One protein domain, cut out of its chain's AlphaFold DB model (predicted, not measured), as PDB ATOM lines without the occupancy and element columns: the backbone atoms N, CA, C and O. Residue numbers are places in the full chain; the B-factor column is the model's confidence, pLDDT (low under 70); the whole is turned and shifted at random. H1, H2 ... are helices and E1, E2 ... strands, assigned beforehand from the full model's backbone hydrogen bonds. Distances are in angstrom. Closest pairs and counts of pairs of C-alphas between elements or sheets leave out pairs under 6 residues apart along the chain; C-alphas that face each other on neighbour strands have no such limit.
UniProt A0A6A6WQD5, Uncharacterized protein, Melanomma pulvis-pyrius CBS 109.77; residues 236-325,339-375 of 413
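AT A GLANCE: This is residues 236 to 325 and 339 to 375 of the 413 residues of an uncharacterized protein of Melanomma pulvis-pyrius CBS 109.77 (UniProt A0A6A6WQD5). A twisted sheet bends like an L: E1, the first parts of E2 and E3, E4 and E6 make one arm, and the last parts of E2 and E3 with E5, E8 and E7 make the other. In the angle H1, H2, H3 and H4 form a row, each touching the next, with H4 over E6. The printed part has 127 residues, with four named helices and eight named strands; along the chain they come as E1, H1, E2, H2, E3, H3, E4, E5, E6, H4, E7 and E8, the class is mixed, helices and strands, and the sheet is branched at E3, which has E2 on one side and E4 and E5 on the other, with both parallel and antiparallel neighbour pairs. The whole is compact, with a radius of gyration of the C-alphas of 13.5 A and spans of 39 by 32 by 24 A.

IN THESE COORDINATES: E1, residues 236 to 241, begins at C-alpha 236 (-40.196, -46.571, 24.953). H1 is residues 244 to 248, E2 257 to 266, 19.9 A long, and H2 267 to 276, 14.3 A. E3, residues 282 to 292, spans 24.0 A, and H3, 295 to 304, 14.3 A. E4 is residues 312 to 316, E5 319 to 321 and E6 341 to 345. H4, residues 346 to 358, is 18.7 A long; E7 is 361 to 364, and E8, 370 to 374, ends at C-alpha 374 (-47.465, -22.441, 32.985).

HOW THE PARTS SIT: E1 and E2 are parallel (N 238 to O 259, 2.9 A), as are E2 and E3 (N 260 to O 284, 2.8 A). E2 bends by 101 degrees at residue 262 and E3 by 82 degrees at 287. On the other side of E3 from E2 lie E4 (N 285 to O 314, 2.8 A) and E5 (N 290 to O 319, 2.8 A), both parallel to it. E1, H1, E2; E2, H2, E3; and E3, H3, E4 are strand-helix-strand units, parallel neighbour strands joined through a helix, with right-handed crossovers. E6 is antiparallel to E4 (N 315 to O 342, 2.9 A), and E8 to E5 (N 320 to O 371, 2.9 A); E7 and E8 form a hairpin (N 363 to O 372, 2.8 A). H1 touches H2 at C-alphas 248 and 269, 5.8 A. H2 and H3 touch at C-alphas 271 and 298, 5.1 A, the same way at a shallow tilt of 13 degrees. H3 and H4 touch at C-alphas 303 and 353, 5.9 A, opposite ways at a steep tilt of 47 degrees. H1 and H3 only graze the sheet; H2 stands at its level, only just, at a height of 3.5 A; H4, at 8.9 A, runs along E6, at 6 degrees on the local plane. In all four helices every O i to N i+4 pair is within hydrogen-bond range.

THE WHOLE: The farthest C-alphas, of Gly 254 and Arg 325, are 39.6 A apart. Residues 326 to 338 are not printed, and C-alphas 325 and 339 are 29.2 A apart across the cut. Of the links printed whole, none is long. Mean pLDDT of the printed part is 79.3; it is under 70 at residues 236 to 254, 323 to 325, 339 to 340 and 366 to 368.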
ATOM      1  N   ALA A 236     -40.316 -47.346  26.191       58.06
ATOM      2  CA  ALA A 236     -40.196 -46.571  24.953       58.06
ATOM      3  C   ALA A 236     -39.648 -45.162  25.219       58.06
ATOM      4  O   ALA A 236     -40.150 -44.432  26.072       58.06
ATOM      5  N   THR A 237     -38.644 -44.747  24.441       55.16
ATOM      6  CA  THR A 237     -38.124 -43.368  24.430       55.16
ATOM      7  C   THR A 237     -38.178 -42.780  23.037       55.16
ATOM      8  O   THR A 237     -37.819 -43.443  22.070       55.16
ATOM      9  N   ALA A 238     -38.563 -41.512  22.944       55.62
ATOM     10  CA  ALA A 238     -38.521 -40.755  21.708       55.62
ATOM     11  C   ALA A 238     -37.835 -39.396  21.901       55.62
ATOM     12  O   ALA A 238     -38.039 -38.719  22.912       55.62
ATOM     13  N   LYS A 239     -37.041 -39.002  20.897       46.12
ATOM     14  CA  LYS A 239     -36.365 -37.704  20.796       46.12
ATOM     15  C   LYS A 239     -36.445 -37.171  19.365       46.12
ATOM     16  O   LYS A 239     -36.283 -37.948  18.428       46.12
ATOM     17  N   GLY A 240     -36.675 -35.868  19.193       60.56
ATOM     18  CA  GLY A 240     -36.818 -35.228  17.879       60.56
ATOM     19  C   GLY A 240     -38.267 -35.149  17.382       60.56
ATOM     20  O   GLY A 240     -39.219 -35.144  18.154       60.56
ATOM     21  N   SER A 241     -38.486 -35.050  16.072       47.56
ATOM     22  CA  SER A 241     -39.857 -35.051  15.543       47.56
ATOM     23  C   SER A 241     -40.405 -36.477  15.560       47.56
ATOM     24  O   SER A 241     -39.901 -37.334  14.837       47.56
ATOM     25  N   ILE A 242     -41.448 -36.742  16.349       50.44
ATOM     26  CA  ILE A 242     -42.154 -38.020  16.243       50.44
ATOM     27  C   ILE A 242     -43.056 -37.923  15.015       50.44
ATOM     28  O   ILE A 242     -44.005 -37.135  15.008       50.44
ATOM     29  N   SER A 243     -42.740 -38.696  13.966       46.97
ATOM     30  CA  SER A 243     -43.648 -38.854  12.823       46.97
ATOM     31  C   SER A 243     -44.999 -39.331  13.350       46.97
ATOM     32  O   SER A 243     -45.081 -40.170  14.254       46.97
ATOM     33  N   THR A 244     -46.064 -38.765  12.785       41.91
ATOM     34  CA  THR A 244     -47.453 -39.118  13.076       41.91
ATOM     35  C   THR A 244     -47.655 -40.634  13.061       41.91
ATOM     36  O   THR A 244     -48.409 -41.127  13.892       41.91
ATOM     37  N   SER A 245     -46.910 -41.386  12.242       37.34
ATOM     38  CA  SER A 245     -46.927 -42.856  12.121       37.34
ATOM     39  C   SER A 245     -46.673 -43.654  13.416       37.34
ATOM     40  O   SER A 245     -47.287 -44.701  13.611       37.34
ATOM     41  N   ILE A 246     -45.823 -43.181  14.340       44.62
ATOM     42  CA  ILE A 246     -45.473 -43.944  15.561       44.62
ATOM     43  C   ILE A 246     -46.609 -43.907  16.596       44.62
ATOM     44  O   ILE A 246     -46.799 -44.859  17.350       44.62
ATOM     45  N   LEU A 247     -47.388 -42.820  16.619       46.31
ATOM     46  CA  LEU A 247     -48.431 -42.580  17.627       46.31
ATOM     47  C   LEU A 247     -49.852 -42.591  17.064       46.31
ATOM     48  O   LEU A 247     -50.803 -42.493  17.835       46.31
ATOM     49  N   SER A 248     -50.012 -42.688  15.744       43.91
ATOM     50  CA  SER A 248     -51.325 -42.599  15.102       43.91
ATOM     51  C   SER A 248     -52.174 -43.852  15.294       43.91
ATOM     52  O   SER A 248     -53.382 -43.697  15.417       43.91
ATOM     53  N   PHE A 249     -51.603 -45.060  15.412       42.72
ATOM     54  CA  PHE A 249     -52.445 -46.273  15.419       42.72
ATOM     55  C   PHE A 249     -51.963 -47.471  16.246       42.72
ATOM     56  O   PHE A 249     -52.613 -48.517  16.226       42.72
ATOM     57  N   ARG A 250     -50.872 -47.372  17.014       54.66
ATOM     58  CA  ARG A 250     -50.408 -48.515  17.816       54.66
ATOM     59  C   ARG A 250     -50.886 -48.414  19.261       54.66
ATOM     60  O   ARG A 250     -50.306 -47.706  20.081       54.66
ATOM     61  N   PHE A 251     -51.930 -49.180  19.581       58.41
ATOM     62  CA  PHE A 251     -52.027 -49.765  20.917       58.41
ATOM     63  C   PHE A 251     -50.734 -50.554  21.137       58.41
ATOM     64  O   PHE A 251     -50.396 -51.409  20.317       58.41
ATOM     65  N   LEU A 252     -49.968 -50.201  22.168       67.50
ATOM     66  CA  LEU A 252     -48.736 -50.896  22.520       67.50
ATOM     67  C   LEU A 252     -49.048 -51.713  23.776       67.50
ATOM     68  O   LEU A 252     -48.802 -51.231  24.884       67.50
ATOM     69  N   PRO A 253     -49.655 -52.911  23.630       65.31
ATOM     70  CA  PRO A 253     -50.002 -53.732  24.780       65.31
ATOM     71  C   PRO A 253     -48.755 -53.988  25.619       65.31
ATOM     72  O   PRO A 253     -47.722 -54.408  25.099       65.31
ATOM     73  N   GLY A 254     -48.866 -53.710  26.914       69.94
ATOM     74  CA  GLY A 254     -47.781 -53.897  27.865       69.94
ATOM     75  C   GLY A 254     -46.791 -52.740  27.949       69.94
ATOM     76  O   GLY A 254     -45.828 -52.885  28.681       69.94
ATOM     77  N   LEU A 255     -46.970 -51.604  27.265       79.81
ATOM     78  CA  LEU A 255     -46.088 -50.445  27.455       79.81
ATOM     79  C   LEU A 255     -46.158 -49.928  28.902       79.81
ATOM     80  O   LEU A 255     -47.164 -49.345  29.302       79.81
ATOM     81  N   LEU A 256     -45.071 -50.087  29.663       81.44
ATOM     82  CA  LEU A 256     -45.011 -49.666  31.066       81.44
ATOM     83  C   LEU A 256     -44.461 -48.249  31.214       81.44
ATOM     84  O   LEU A 256     -44.901 -47.505  32.085       81.44
ATOM     85  N   THR A 257     -43.510 -47.851  30.373       82.06
ATOM     86  CA  THR A 257     -42.871 -46.532  30.480       82.06
ATOM     87  C   THR A 257     -42.793 -45.839  29.130       82.06
ATOM     88  O   THR A 257     -42.287 -46.412  28.164       82.06
ATOM     89  N   LEU A 258     -43.243 -44.584  29.079       85.88
ATOM     90  CA  LEU A 258     -43.128 -43.717  27.914       85.88
ATOM     91  C   LEU A 258     -42.374 -42.437  28.256       85.88
ATOM     92  O   LEU A 258     -42.820 -41.640  29.076       85.88
ATOM     93  N   ASN A 259     -41.292 -42.200  27.524       84.31
ATOM     94  CA  ASN A 259     -40.429 -41.048  27.706       84.31
ATOM     95  C   ASN A 259     -40.348 -40.204  26.425       84.31
ATOM     96  O   ASN A 259     -39.843 -40.650  25.394       84.31
ATOM     97  N   LEU A 260     -40.841 -38.967  26.487       84.62
ATOM     98  CA  LEU A 260     -40.855 -37.995  25.393       84.62
ATOM     99  C   LEU A 260     -39.912 -36.835  25.733       84.62
ATOM    100  O   LEU A 260     -40.240 -35.995  26.574       84.62
ATOM    101  N   TYR A 261     -38.759 -36.770  25.066       83.00
ATOM    102  CA  TYR A 261     -37.722 -35.766  25.321       83.00
ATOM    103  C   TYR A 261     -37.432 -34.931  24.079       83.00
ATOM    104  O   TYR A 261     -36.975 -35.479  23.084       83.00
ATOM    105  N   ASP A 262     -37.609 -33.610  24.136       79.50
ATOM    106  CA  ASP A 262     -37.333 -32.711  22.999       79.50
ATOM    107  C   ASP A 262     -38.089 -33.155  21.735       79.50
ATOM    108  O   ASP A 262     -37.514 -33.450  20.682       79.50
ATOM    109  N   VAL A 263     -39.408 -33.304  21.894       81.44
ATOM    110  CA  VAL A 263     -40.287 -33.903  20.890       81.44
ATOM    111  C   VAL A 263     -41.264 -32.896  20.319       81.44
ATOM    112  O   VAL A 263     -41.933 -32.193  21.066       81.44
ATOM    113  N   SER A 264     -41.441 -32.888  18.997       82.31
ATOM    114  CA  SER A 264     -42.574 -32.205  18.357       82.31
ATOM    115  C   SER A 264     -43.635 -33.209  17.918       82.31
ATOM    116  O   SER A 264     -43.323 -34.173  17.224       82.31
ATOM    117  N   ILE A 265     -44.883 -32.993  18.341       82.44
ATOM    118  CA  ILE A 265     -45.968 -33.972  18.212       82.44
ATOM    119  C   ILE A 265     -47.328 -33.306  17.980       82.44
ATOM    120  O   ILE A 265     -47.639 -32.250  18.531       82.44
ATOM    121  N   HIS A 266     -48.188 -33.938  17.182       83.75
ATOM    122  CA  HIS A 266     -49.562 -33.479  16.993       83.75
ATOM    123  C   HIS A 266     -50.414 -33.798  18.233       83.75
ATOM    124  O   HIS A 266     -50.654 -34.960  18.563       83.75
ATOM    125  N   GLY A 267     -50.929 -32.779  18.928       84.06
ATOM    126  CA  GLY A 267     -51.579 -32.972  20.229       84.06
ATOM    127  C   GLY A 267     -52.887 -33.767  20.196       84.06
ATOM    128  O   GLY A 267     -53.299 -34.297  21.224       84.06
ATOM    129  N   THR A 268     -53.556 -33.883  19.043       82.94
ATOM    130  CA  THR A 268     -54.696 -34.810  18.901       82.94
ATOM    131  C   THR A 268     -54.242 -36.268  18.933       82.94
ATOM    132  O   THR A 268     -54.920 -37.069  19.571       82.94
ATOM    133  N   LEU A 269     -53.094 -36.578  18.317       81.75
ATOM    134  CA  LEU A 269     -52.547 -37.935  18.262       81.75
ATOM    135  C   LEU A 269     -52.004 -38.346  19.622       81.75
ATOM    136  O   LEU A 269     -52.380 -39.395  20.117       81.75
ATOM    137  N   LEU A 270     -51.230 -37.474  20.283       86.38
ATOM    138  CA  LEU A 270     -50.767 -37.726  21.655       86.38
ATOM    139  C   LEU A 270     -51.938 -38.065  22.581       86.38
ATOM    140  O   LEU A 270     -51.886 -39.011  23.353       86.38
ATOM    141  N   ARG A 271     -53.024 -37.295  22.475       87.38
ATOM    142  CA  ARG A 271     -54.234 -37.521  23.259       87.38
ATOM    143  C   ARG A 271     -54.870 -38.882  22.961       87.38
ATOM    144  O   ARG A 271     -55.232 -39.574  23.900       87.38
ATOM    145  N   GLN A 272     -55.050 -39.226  21.685       82.56
ATOM    146  CA  GLN A 272     -55.625 -40.517  21.286       82.56
ATOM    147  C   GLN A 272     -54.744 -41.675  21.745       82.56
ATOM    148  O   GLN A 272     -55.253 -42.602  22.358       82.56
ATOM    149  N   PHE A 273     -53.434 -41.576  21.520       84.00
ATOM    150  CA  PHE A 273     -52.457 -42.555  21.969       84.00
ATOM    151  C   PHE A 273     -52.564 -42.792  23.475       84.00
ATOM    152  O   PHE A 273     -52.752 -43.931  23.884       84.00
ATOM    153  N   LEU A 274     -52.515 -41.728  24.287       86.62
ATOM    154  CA  LEU A 274     -52.609 -41.848  25.741       86.62
ATOM    155  C   LEU A 274     -53.925 -42.510  26.156       86.62
ATOM    156  O   LEU A 274     -53.887 -43.450  26.926       86.62
ATOM    157  N   MET A 275     -55.063 -42.111  25.575       83.88
ATOM    158  CA  MET A 275     -56.363 -42.734  25.872       83.88
ATOM    159  C   MET A 275     -56.438 -44.229  25.530       83.88
ATOM    160  O   MET A 275     -57.262 -44.935  26.103       83.88
ATOM    161  N   LEU A 276     -55.637 -44.695  24.569       80.56
ATOM    162  CA  LEU A 276     -55.601 -46.098  24.158       80.56
ATOM    163  C   LEU A 276     -54.619 -46.931  24.987       80.56
ATOM    164  O   LEU A 276     -54.796 -48.142  25.059       80.56
ATOM    165  N   GLN A 277     -53.592 -46.326  25.595       80.50
ATOM    166  CA  GLN A 277     -52.647 -47.079  26.419       80.50
ATOM    167  C   GLN A 277     -53.281 -47.452  27.757       80.50
ATOM    168  O   GLN A 277     -53.793 -46.596  28.474       80.50
ATOM    169  N   THR A 278     -53.198 -48.734  28.101       81.75
ATOM    170  CA  THR A 278     -53.629 -49.269  29.395       81.75
ATOM    171  C   THR A 278     -52.435 -49.836  30.146       81.75
ATOM    172  O   THR A 278     -51.642 -50.560  29.547       81.75
ATOM    173  N   GLY A 279     -52.331 -49.560  31.448       81.25
ATOM    174  CA  GLY A 279     -51.248 -50.098  32.285       81.25
ATOM    175  C   GLY A 279     -49.911 -49.365  32.146       81.25
ATOM    176  O   GLY A 279     -48.874 -49.911  32.515       81.25
ATOM    177  N   LEU A 280     -49.923 -48.133  31.626       85.06
ATOM    178  CA  LEU A 280     -48.749 -47.269  31.660       85.06
ATOM    179  C   LEU A 280     -48.404 -46.993  33.132       85.06
ATOM    180  O   LEU A 280     -49.246 -46.522  33.881       85.06
ATOM    181  N   MET A 281     -47.183 -47.286  33.557       86.31
ATOM    182  CA  MET A 281     -46.698 -47.018  34.915       86.31
ATOM    183  C   MET A 281     -46.052 -45.637  34.991       86.31
ATOM    184  O   MET A 281     -46.220 -44.915  35.968       86.31
ATOM    185  N   ARG A 282     -45.325 -45.242  33.943       88.69
ATOM    186  CA  ARG A 282     -44.502 -44.033  33.948       88.69
ATOM    187  C   ARG A 282     -44.631 -43.248  32.647       88.69
ATOM    188  O   ARG A 282     -44.469 -43.804  31.563       88.69
ATOM    189  N   LEU A 283     -44.872 -41.942  32.758       93.00
ATOM    190  CA  LEU A 283     -44.905 -41.010  31.633       93.00
ATOM    191  C   LEU A 283     -44.013 -39.799  31.912       93.00
ATOM    192  O   LEU A 283     -44.374 -38.943  32.720       93.00
ATOM    193  N   ASP A 284     -42.893 -39.689  31.203       89.06
ATOM    194  CA  ASP A 284     -42.029 -38.508  31.247       89.06
ATOM    195  C   ASP A 284     -42.206 -37.681  29.961       89.06
ATOM    196  O   ASP A 284     -42.060 -38.185  28.849       89.06
ATOM    197  N   MET A 285     -42.524 -36.392  30.090       93.38
ATOM    198  CA  MET A 285     -42.684 -35.450  28.978       93.38
ATOM    199  C   MET A 285     -41.881 -34.182  29.246       93.38
ATOM    200  O   MET A 285     -42.315 -33.301  29.989       93.38
ATOM    201  N   ILE A 286     -40.714 -34.063  28.622       88.25
ATOM    202  CA  ILE A 286     -39.793 -32.947  28.834       88.25
ATOM    203  C   ILE A 286     -39.442 -32.303  27.488       88.25
ATOM    204  O   ILE A 286     -39.036 -32.990  26.556       88.25
ATOM    205  N   TYR A 287     -39.586 -30.979  27.368       86.62
ATOM    206  CA  TYR A 287     -39.393 -30.249  26.101       86.62
ATOM    207  C   TYR A 287     -40.317 -30.740  24.970       86.62
ATOM    208  O   TYR A 287     -39.891 -30.925  23.832       86.62
ATOM    209  N   VAL A 288     -41.600 -30.972  25.267       90.12
ATOM    210  CA  VAL A 288     -42.563 -31.462  24.265       90.12
ATOM    211  C   VAL A 288     -43.359 -30.307  23.651       90.12
ATOM    212  O   VAL A 288     -44.030 -29.546  24.349       90.12
ATOM    213  N   ASN A 289     -43.331 -30.212  22.325       89.31
ATOM    214  CA  ASN A 289     -43.968 -29.184  21.511       89.31
ATOM    215  C   ASN A 289     -45.213 -29.740  20.806       89.31
ATOM    216  O   ASN A 289     -45.111 -30.601  19.930       89.31
ATOM    217  N   LEU A 290     -46.399 -29.204  21.106       89.06
ATOM    218  CA  LEU A 290     -47.614 -29.533  20.361       89.06
ATOM    219  C   LEU A 290     -47.725 -28.708  19.080       89.06
ATOM    220  O   LEU A 290     -47.965 -27.497  19.128       89.06
ATOM    221  N   THR A 291     -47.629 -29.378  17.931       84.31
ATOM    222  CA  THR A 291     -47.774 -28.750  16.605       84.31
ATOM    223  C   THR A 291     -49.215 -28.320  16.318       84.31
ATOM    224  O   THR A 291     -49.441 -27.331  15.619       84.31
ATOM    225  N   ALA A 292     -50.186 -29.008  16.924       79.69
ATOM    226  CA  ALA A 292     -51.612 -28.703  16.877       79.69
ATOM    227  C   ALA A 292     -52.330 -29.178  18.152       79.69
ATOM    228  O   ALA A 292     -51.779 -29.939  18.949       79.69
ATOM    229  N   SER A 293     -53.599 -28.786  18.316       85.94
ATOM    230  CA  SER A 293     -54.395 -28.995  19.539       85.94
ATOM    231  C   SER A 293     -53.879 -28.162  20.727       85.94
ATOM    232  O   SER A 293     -53.319 -27.086  20.536       85.94
ATOM    233  N   SER A 294     -54.180 -28.574  21.959       89.69
ATOM    234  CA  SER A 294     -53.786 -27.853  23.173       89.69
ATOM    235  C   SER A 294     -53.490 -28.809  24.315       89.69
ATOM    236  O   SER A 294     -54.270 -29.745  24.520       89.69
ATOM    237  N   TRP A 295     -52.492 -28.492  25.137       93.69
ATOM    238  CA  TRP A 295     -52.145 -29.273  26.326       93.69
ATOM    239  C   TRP A 295     -53.322 -29.435  27.289       93.69
ATOM    240  O   TRP A 295     -53.540 -30.528  27.799       93.69
ATOM    241  N   LYS A 296     -54.192 -28.422  27.426       92.00
ATOM    242  CA  LYS A 296     -55.438 -28.526  28.210       92.00
ATOM    243  C   LYS A 296     -56.302 -29.734  27.824       92.00
ATOM    244  O   LYS A 296     -56.941 -30.336  28.677       92.00
ATOM    245  N   LYS A 297     -56.355 -30.084  26.534       91.38
ATOM    246  CA  LYS A 297     -57.115 -31.248  26.047       91.38
ATOM    247  C   LYS A 297     -56.396 -32.563  26.340       91.38
ATOM    248  O   LYS A 297     -57.080 -33.546  26.589       91.38
ATOM    249  N   VAL A 298     -55.064 -32.570  26.296       92.56
ATOM    250  CA  VAL A 298     -54.241 -33.735  26.651       92.56
ATOM    251  C   VAL A 298     -54.390 -34.031  28.147       92.56
ATOM    252  O   VAL A 298     -54.770 -35.139  28.503       92.56
ATOM    253  N   PHE A 299     -54.246 -33.019  29.013       94.06
ATOM    254  CA  PHE A 299     -54.457 -33.163  30.460       94.06
ATOM    255  C   PHE A 299     -55.871 -33.626  30.814       94.06
ATOM    256  O   PHE A 299     -56.029 -34.522  31.634       94.06
ATOM    257  N   ARG A 300     -56.903 -33.082  30.155       91.62
ATOM    258  CA  ARG A 300     -58.283 -33.562  30.339       91.62
ATOM    259  C   ARG A 300     -58.448 -35.030  29.963       91.62
ATOM    260  O   ARG A 300     -59.167 -35.738  30.651       91.62
ATOM    261  N   ALA A 301     -57.823 -35.477  28.877       89.06
ATOM    262  CA  ALA A 301     -57.920 -36.874  28.474       89.06
ATOM    263  C   ALA A 301     -57.280 -37.799  29.513       89.06
ATOM    264  O   ALA A 301     -57.946 -38.725  29.954       89.06
ATOM    265  N   MET A 302     -56.067 -37.479  29.980       91.25
ATOM    266  CA  MET A 302     -55.427 -38.224  31.073       91.25
ATOM    267  C   MET A 302     -56.286 -38.206  32.348       91.25
ATOM    268  O   MET A 302     -56.460 -39.225  33.002       91.25
ATOM    269  N   ARG A 303     -56.911 -37.067  32.679       91.31
ATOM    270  CA  ARG A 303     -57.748 -36.936  33.883       91.31
ATOM    271  C   ARG A 303     -59.009 -37.801  33.870       91.31
ATOM    272  O   ARG A 303     -59.409 -38.287  34.925       91.31
ATOM    273  N   TYR A 304     -59.668 -37.919  32.720       87.38
ATOM    274  CA  TYR A 304     -60.984 -38.564  32.614       87.38
ATOM    275  C   TYR A 304     -60.939 -39.985  32.049       87.38
ATOM    276  O   TYR A 304     -61.970 -40.647  32.005       87.38
ATOM    277  N   CYS A 305     -59.775 -40.459  31.610       83.50
ATOM    278  CA  CYS A 305     -59.591 -41.829  31.156       83.50
ATOM    279  C   CYS A 305     -58.779 -42.594  32.208       83.50
ATOM    280  O   CYS A 305     -57.554 -42.654  32.130       83.50
ATOM    281  N   GLU A 306     -59.473 -43.143  33.210       80.38
ATOM    282  CA  GLU A 306     -58.866 -43.848  34.356       80.38
ATOM    283  C   GLU A 306     -57.940 -44.987  33.920       80.38
ATOM    284  O   GLU A 306     -56.849 -45.132  34.455       80.38
ATOM    285  N   SER A 307     -58.316 -45.725  32.872       77.31
ATOM    286  CA  SER A 307     -57.508 -46.815  32.313       77.31
ATOM    287  C   SER A 307     -56.164 -46.370  31.725       77.31
ATOM    288  O   SER A 307     -55.307 -47.218  31.500       77.31
ATOM    289  N   SER A 308     -55.983 -45.069  31.469       74.06
ATOM    290  CA  SER A 308     -54.791 -44.486  30.834       74.06
ATOM    291  C   SER A 308     -53.911 -43.652  31.760       74.06
ATOM    292  O   SER A 308     -52.964 -43.001  31.310       74.06
ATOM    293  N   GLN A 309     -54.246 -43.608  33.047       86.06
ATOM    294  CA  GLN A 309     -53.512 -42.801  34.009       86.06
ATOM    295  C   GLN A 309     -52.198 -43.484  34.390       86.06
ATOM    296  O   GLN A 309     -52.244 -44.596  34.915       86.06
ATOM    297  N   PRO A 310     -51.038 -42.843  34.153       88.31
ATOM    298  CA  PRO A 310     -49.777 -43.395  34.605       88.31
ATOM    299  C   PRO A 310     -49.678 -43.354  36.129       88.31
ATOM    300  O   PRO A 310     -50.186 -42.428  36.758       88.31
ATOM    301  N   GLU A 311     -48.985 -44.308  36.748       88.81
ATOM    302  CA  GLU A 311     -48.723 -44.224  38.191       88.81
ATOM    303  C   GLU A 311     -47.828 -43.030  38.548       88.81
ATOM    304  O   GLU A 311     -48.010 -42.416  39.603       88.81
ATOM    305  N   TYR A 312     -46.901 -42.684  37.652       90.56
ATOM    306  CA  TYR A 312     -46.015 -41.532  37.753       90.56
ATOM    307  C   TYR A 312     -46.033 -40.682  36.483       90.56
ATOM    308  O   TYR A 312     -45.835 -41.178  35.370       90.56
ATOM    309  N   LEU A 313     -46.187 -39.373  36.670       92.94
ATOM    310  CA  LEU A 313     -46.129 -38.374  35.612       92.94
ATOM    311  C   LEU A 313     -45.014 -37.371  35.914       92.94
ATOM    312  O   LEU A 313     -45.070 -36.680  36.933       92.94
ATOM    313  N   SER A 314     -44.053 -37.229  34.998       92.12
ATOM    314  CA  SER A 314     -43.122 -36.101  34.990       92.12
ATOM    315  C   SER A 314     -43.360 -35.215  33.781       92.12
ATOM    316  O   SER A 314     -43.351 -35.675  32.643       92.12
ATOM    317  N   VAL A 315     -43.555 -33.921  34.012       92.69
ATOM    318  CA  VAL A 315     -43.724 -32.933  32.947       92.69
ATOM    319  C   VAL A 315     -42.775 -31.771  33.143       92.69
ATOM    320  O   VAL A 315     -42.664 -31.239  34.243       92.69
ATOM    321  N   ALA A 316     -42.104 -31.348  32.076       89.75
ATOM    322  CA  ALA A 316     -41.280 -30.150  32.091       89.75
ATOM    323  C   ALA A 316     -41.261 -29.458  30.730       89.75
ATOM    324  O   ALA A 316     -41.248 -30.119  29.694       89.75
ATOM    325  N   HIS A 317     -41.224 -28.125  30.733       88.81
ATOM    326  CA  HIS A 317     -41.068 -27.318  29.515       88.81
ATOM    327  C   HIS A 317     -41.983 -27.775  28.366       88.81
ATOM    328  O   HIS A 317     -41.532 -28.233  27.318       88.81
ATOM    329  N   LEU A 318     -43.295 -27.715  28.581       92.31
ATOM    330  CA  LEU A 318     -44.273 -28.098  27.565       92.31
ATOM    331  C   LEU A 318     -44.664 -26.879  26.737       92.31
ATOM    332  O   LEU A 318     -45.034 -25.847  27.291       92.31
ATOM    333  N   PHE A 319     -44.649 -26.999  25.413       90.75
ATOM    334  CA  PHE A 319     -44.964 -25.897  24.509       90.75
ATOM    335  C   PHE A 319     -46.138 -26.239  23.605       90.75
ATOM    336  O   PHE A 319     -46.360 -27.391  23.240       90.75
ATOM    337  N   GLN A 320     -46.905 -25.235  23.205       91.06
ATOM    338  CA  GLN A 320     -47.933 -25.378  22.180       91.06
ATOM    339  C   GLN A 320     -47.936 -24.181  21.237       91.06
ATOM    340  O   GLN A 320     -47.673 -23.041  21.637       91.06
ATOM    341  N   ARG A 321     -48.267 -24.438  19.973       84.44
ATOM    342  CA  ARG A 321     -48.350 -23.393  18.959       84.44
ATOM    343  C   ARG A 321     -49.568 -22.494  19.188       84.44
ATOM    344  O   ARG A 321     -50.650 -22.945  19.569       84.44
ATOM    345  N   ALA A 322     -49.406 -21.201  18.925       73.62
ATOM    346  CA  ALA A 322     -50.484 -20.224  18.991       73.62
ATOM    347  C   ALA A 322     -51.627 -20.601  18.032       73.62
ATOM    348  O   ALA A 322     -51.460 -20.575  16.812       73.62
ATOM    349  N   GLY A 323     -52.816 -20.907  18.555       65.25
ATOM    350  CA  GLY A 323     -53.994 -21.071  17.705       65.25
ATOM    351  C   GLY A 323     -54.322 -19.756  16.987       65.25
ATOM    352  O   GLY A 323     -54.355 -18.704  17.627       65.25
ATOM    353  N   ALA A 324     -54.634 -19.811  15.688       46.84
ATOM    354  CA  ALA A 324     -54.830 -18.638  14.818       46.84
ATOM    355  C   ALA A 324     -55.869 -17.605  15.324       46.84
ATOM    356  O   ALA A 324     -55.901 -16.472  14.857       46.84
ATOM    357  N   ARG A 325     -56.720 -17.979  16.295       45.19
ATOM    358  CA  ARG A 325     -57.763 -17.128  16.899       45.19
ATOM    359  C   ARG A 325     -57.496 -16.682  18.343       45.19
ATOM    360  O   ARG A 325     -58.297 -15.933  18.886       45.19
ATOM    361  N   VAL A 339     -40.026 -23.426  39.013       55.44
ATOM    362  CA  VAL A 339     -39.960 -24.849  38.661       55.44
ATOM    363  C   VAL A 339     -40.904 -25.120  37.503       55.44
ATOM    364  O   VAL A 339     -42.093 -25.345  37.695       55.44
ATOM    365  N   ASN A 340     -40.374 -25.103  36.277       69.94
ATOM    366  CA  ASN A 340     -41.129 -25.567  35.112       69.94
ATOM    367  C   ASN A 340     -40.965 -27.079  34.901       69.94
ATOM    368  O   ASN A 340     -40.858 -27.551  33.769       69.94
ATOM    369  N   ARG A 341     -40.910 -27.812  36.018       83.56
ATOM    370  CA  ARG A 341     -40.854 -29.268  36.113       83.56
ATOM    371  C   ARG A 341     -41.734 -29.716  37.274       83.56
ATOM    372  O   ARG A 341     -41.630 -29.180  38.370       83.56
ATOM    373  N   ILE A 342     -42.582 -30.699  37.029       85.88
ATOM    374  CA  ILE A 342     -43.405 -31.353  38.042       85.88
ATOM    375  C   ILE A 342     -43.193 -32.855  37.901       85.88
ATOM    376  O   ILE A 342     -43.137 -33.369  36.785       85.88
ATOM    377  N   GLY A 343     -43.038 -33.537  39.030       86.56
ATOM    378  CA  GLY A 343     -43.156 -34.985  39.148       86.56
ATOM    379  C   GLY A 343     -44.249 -35.274  40.168       86.56
ATOM    380  O   GLY A 343     -44.296 -34.604  41.194       86.56
ATOM    381  N   CYS A 344     -45.157 -36.197  39.870       88.25
ATOM    382  CA  CYS A 344     -46.253 -36.539  40.772       88.25
ATOM    383  C   CYS A 344     -46.655 -38.010  40.630       88.25
ATOM    384  O   CYS A 344     -46.607 -38.567  39.530       88.25
ATOM    385  N   PHE A 345     -47.096 -38.605  41.739       87.06
ATOM    386  CA  PHE A 345     -47.553 -39.994  41.842       87.06
ATOM    387  C   PHE A 345     -49.050 -40.076  42.167       87.06
ATOM    388  O   PHE A 345     -49.526 -39.360  43.052       87.06
ATOM    389  N   ARG A 346     -49.782 -40.979  41.502       84.56
ATOM    390  CA  ARG A 346     -51.167 -41.385  41.840       84.56
ATOM    391  C   ARG A 346     -52.089 -40.221  42.259       84.56
ATOM    392  O   ARG A 346     -52.456 -39.396  41.426       84.56
ATOM    393  N   ASP A 347     -52.441 -40.106  43.539       81.94
ATOM    394  CA  ASP A 347     -53.397 -39.105  44.038       81.94
ATOM    395  C   ASP A 347     -52.918 -37.660  43.818       81.94
ATOM    396  O   ASP A 347     -53.696 -36.783  43.426       81.94
ATOM    397  N   SER A 348     -51.613 -37.414  43.970       86.25
ATOM    398  CA  SER A 348     -51.010 -36.105  43.681       86.25
ATOM    399  C   SER A 348     -51.082 -35.749  42.190       86.25
ATOM    400  O   SER A 348     -51.236 -34.576  41.836       86.25
ATOM    401  N   MET A 349     -51.062 -36.754  41.304       89.88
ATOM    402  CA  MET A 349     -51.262 -36.559  39.868       89.88
ATOM    403  C   MET A 349     -52.696 -36.127  39.564       89.88
ATOM    404  O   MET A 349     -52.893 -35.233  38.744       89.88
ATOM    405  N   LEU A 350     -53.704 -36.697  40.228       88.69
ATOM    406  CA  LEU A 350     -55.095 -36.277  40.033       88.69
ATOM    407  C   LEU A 350     -55.308 -34.819  40.448       88.69
ATOM    408  O   LEU A 350     -55.906 -34.051  39.688       88.69
ATOM    409  N   MET A 351     -54.748 -34.411  41.591       88.56
ATOM    410  CA  MET A 351     -54.756 -33.011  42.027       88.56
ATOM    411  C   MET A 351     -54.066 -32.098  41.009       88.56
ATOM    412  O   MET A 351     -54.592 -31.034  40.667       88.56
ATOM    413  N   PHE A 352     -52.920 -32.535  40.477       90.62
ATOM    414  CA  PHE A 352     -52.206 -31.823  39.424       90.62
ATOM    415  C   PHE A 352     -53.029 -31.666  38.146       90.62
ATOM    416  O   PHE A 352     -53.189 -30.552  37.641       90.62
ATOM    417  N   LEU A 353     -53.608 -32.753  37.644       91.75
ATOM    418  CA  LEU A 353     -54.426 -32.743  36.439       91.75
ATOM    419  C   LEU A 353     -55.693 -31.895  36.614       91.75
ATOM    420  O   LEU A 353     -56.077 -31.180  35.682       91.75
ATOM    421  N   ASP A 354     -56.316 -31.909  37.795       90.69
ATOM    422  CA  ASP A 354     -57.454 -31.041  38.117       90.69
ATOM    423  C   ASP A 354     -57.052 -29.561  38.127       90.69
ATOM    424  O   ASP A 354     -57.741 -28.735  37.514       90.69
ATOM    425  N   GLY A 355     -55.898 -29.232  38.718       88.44
ATOM    426  CA  GLY A 355     -55.297 -27.897  38.650       88.44
ATOM    427  C   GLY A 355     -55.046 -27.452  37.208       88.44
ATOM    428  O   GLY A 355     -55.498 -26.381  36.799       88.44
ATOM    429  N   MET A 356     -54.438 -28.311  36.383       89.62
ATOM    430  CA  MET A 356     -54.213 -28.046  34.956       89.62
ATOM    431  C   MET A 356     -55.513 -27.869  34.166       89.62
ATOM    432  O   MET A 356     -55.557 -27.115  33.191       89.62
ATOM    433  N   CYS A 357     -56.591 -28.555  34.542       87.88
ATOM    434  CA  CYS A 357     -57.881 -28.432  33.870       87.88
ATOM    435  C   CYS A 357     -58.608 -27.127  34.226       87.88
ATOM    436  O   CYS A 357     -59.259 -26.536  33.344       87.88
ATOM    437  N   ARG A 358     -58.496 -26.682  35.482       86.50
ATOM    438  CA  ARG A 358     -59.111 -25.454  36.008       86.50
ATOM    439  C   ARG A 358     -58.316 -24.217  35.593       86.50
ATOM    440  O   ARG A 358     -58.831 -23.413  34.813       86.50
ATOM    441  N   ASP A 359     -57.041 -24.159  35.960       85.62
ATOM    442  CA  ASP A 359     -56.184 -22.967  35.891       85.62
ATOM    443  C   ASP A 359     -55.147 -23.022  34.761       85.62
ATOM    444  O   ASP A 359     -54.036 -22.512  34.882       85.62
ATOM    445  N   PHE A 360     -55.510 -23.627  33.625       85.31
ATOM    446  CA  PHE A 360     -54.629 -23.722  32.459       85.31
ATOM    447  C   PHE A 360     -54.171 -22.342  31.966       85.31
ATOM    448  O   PHE A 360     -54.979 -21.575  31.424       85.31
ATOM    449  N   ARG A 361     -52.869 -22.073  32.061       85.81
ATOM    450  CA  ARG A 361     -52.249 -20.828  31.602       85.81
ATOM    451  C   ARG A 361     -51.120 -21.090  30.620       85.81
ATOM    452  O   ARG A 361     -50.567 -22.185  30.521       85.81
ATOM    453  N   LEU A 362     -50.840 -20.059  29.837       85.12
ATOM    454  CA  LEU A 362     -49.812 -20.055  28.816       85.12
ATOM    455  C   LEU A 362     -48.966 -18.808  28.994       85.12
ATOM    456  O   LEU A 362     -49.490 -17.693  28.975       85.12
ATOM    457  N   ARG A 363     -47.659 -19.004  29.079       83.75
ATOM    458  CA  ARG A 363     -46.676 -17.935  29.028       83.75
ATOM    459  C   ARG A 363     -46.144 -17.828  27.607       83.75
ATOM    460  O   ARG A 363     -45.920 -18.832  26.934       83.75
ATOM    461  N   ARG A 364     -45.957 -16.603  27.120       76.94
ATOM    462  CA  ARG A 364     -45.272 -16.390  25.843       76.94
ATOM    463  C   ARG A 364     -43.840 -16.910  25.983       76.94
ATOM    464  O   ARG A 364     -43.148 -16.493  26.905       76.94
ATOM    465  N   ALA A 365     -43.435 -17.826  25.110       70.88
ATOM    466  CA  ALA A 365     -42.039 -18.236  25.020       70.88
ATOM    467  C   ALA A 365     -41.283 -17.243  24.122       70.88
ATOM    468  O   ALA A 365     -41.892 -16.614  23.253       70.88
ATOM    469  N   ASP A 366     -39.963 -17.139  24.283       61.28
ATOM    470  CA  ASP A 366     -39.110 -16.261  23.458       61.28
ATOM    471  C   ASP A 366     -39.104 -16.646  21.966       61.28
ATOM    472  O   ASP A 366     -38.649 -15.890  21.111       61.28
ATOM    473  N   ARG A 367     -39.654 -17.817  21.626       60.88
ATOM    474  CA  ARG A 367     -39.775 -18.318  20.256       60.88
ATOM    475  C   ARG A 367     -41.029 -17.768  19.580       60.88
ATOM    476  O   ARG A 367     -42.136 -17.867  20.120       60.88
ATOM    477  N   GLU A 368     -40.878 -17.250  18.362       64.25
ATOM    478  CA  GLU A 368     -42.011 -16.778  17.569       64.25
ATOM    479  C   GLU A 368     -43.064 -17.895  17.438       64.25
ATOM    480  O   GLU A 368     -42.769 -19.027  17.060       64.25
ATOM    481  N   PHE A 369     -44.313 -17.575  17.789       73.19
ATOM    482  CA  PHE A 369     -45.496 -18.447  17.691       73.19
ATOM    483  C   PHE A 369     -45.646 -19.585  18.715       73.19
ATOM    484  O   PHE A 369     -46.662 -20.289  18.652       73.19
ATOM    485  N   TRP A 370     -44.741 -19.728  19.687       82.00
ATOM    486  CA  TRP A 370     -44.844 -20.754  20.731       82.00
ATOM    487  C   TRP A 370     -45.192 -20.170  22.099       82.00
ATOM    488  O   TRP A 370     -44.732 -19.101  22.496       82.00
ATOM    489  N   TYR A 371     -46.031 -20.902  22.826       87.94
ATOM    490  CA  TYR A 371     -46.386 -20.599  24.204       87.94
ATOM    491  C   TYR A 371     -45.999 -21.776  25.083       87.94
ATOM    492  O   TYR A 371     -46.348 -22.917  24.775       87.94
ATOM    493  N   GLU A 372     -45.298 -21.485  26.167       89.56
ATOM    494  CA  GLU A 372     -44.965 -22.453  27.201       89.56
ATOM    495  C   GLU A 372     -46.155 -22.596  28.155       89.56
ATOM    496  O   GLU A 372     -46.828 -21.617  28.489       89.56
ATOM    497  N   VAL A 373     -46.451 -23.823  28.563       88.94
ATOM    498  CA  VAL A 373     -47.468 -24.108  29.571       88.94
ATOM    499  C   VAL A 373     -46.943 -23.646  30.922       88.94
ATOM    500  O   VAL A 373     -45.846 -24.018  31.326       88.94
ATOM    501  N   GLU A 374     -47.736 -22.830  31.606       88.19
ATOM    502  CA  GLU A 374     -47.465 -22.441  32.985       88.19
ATOM    503  C   GLU A 374     -48.122 -23.474  33.899       88.19
ATOM    504  O   GLU A 374     -49.340 -23.682  33.839       88.19
ATOM    505  N   PHE A 375     -47.312 -24.147  34.713       86.69
ATOM    506  CA  PHE A 375     -47.822 -25.117  35.668       86.69
ATOM    507  C   PHE A 375     -48.313 -24.431  36.952       86.69
ATOM    508  O   PHE A 375     -47.628 -23.546  37.470       86.69
TER     509      PHE A 375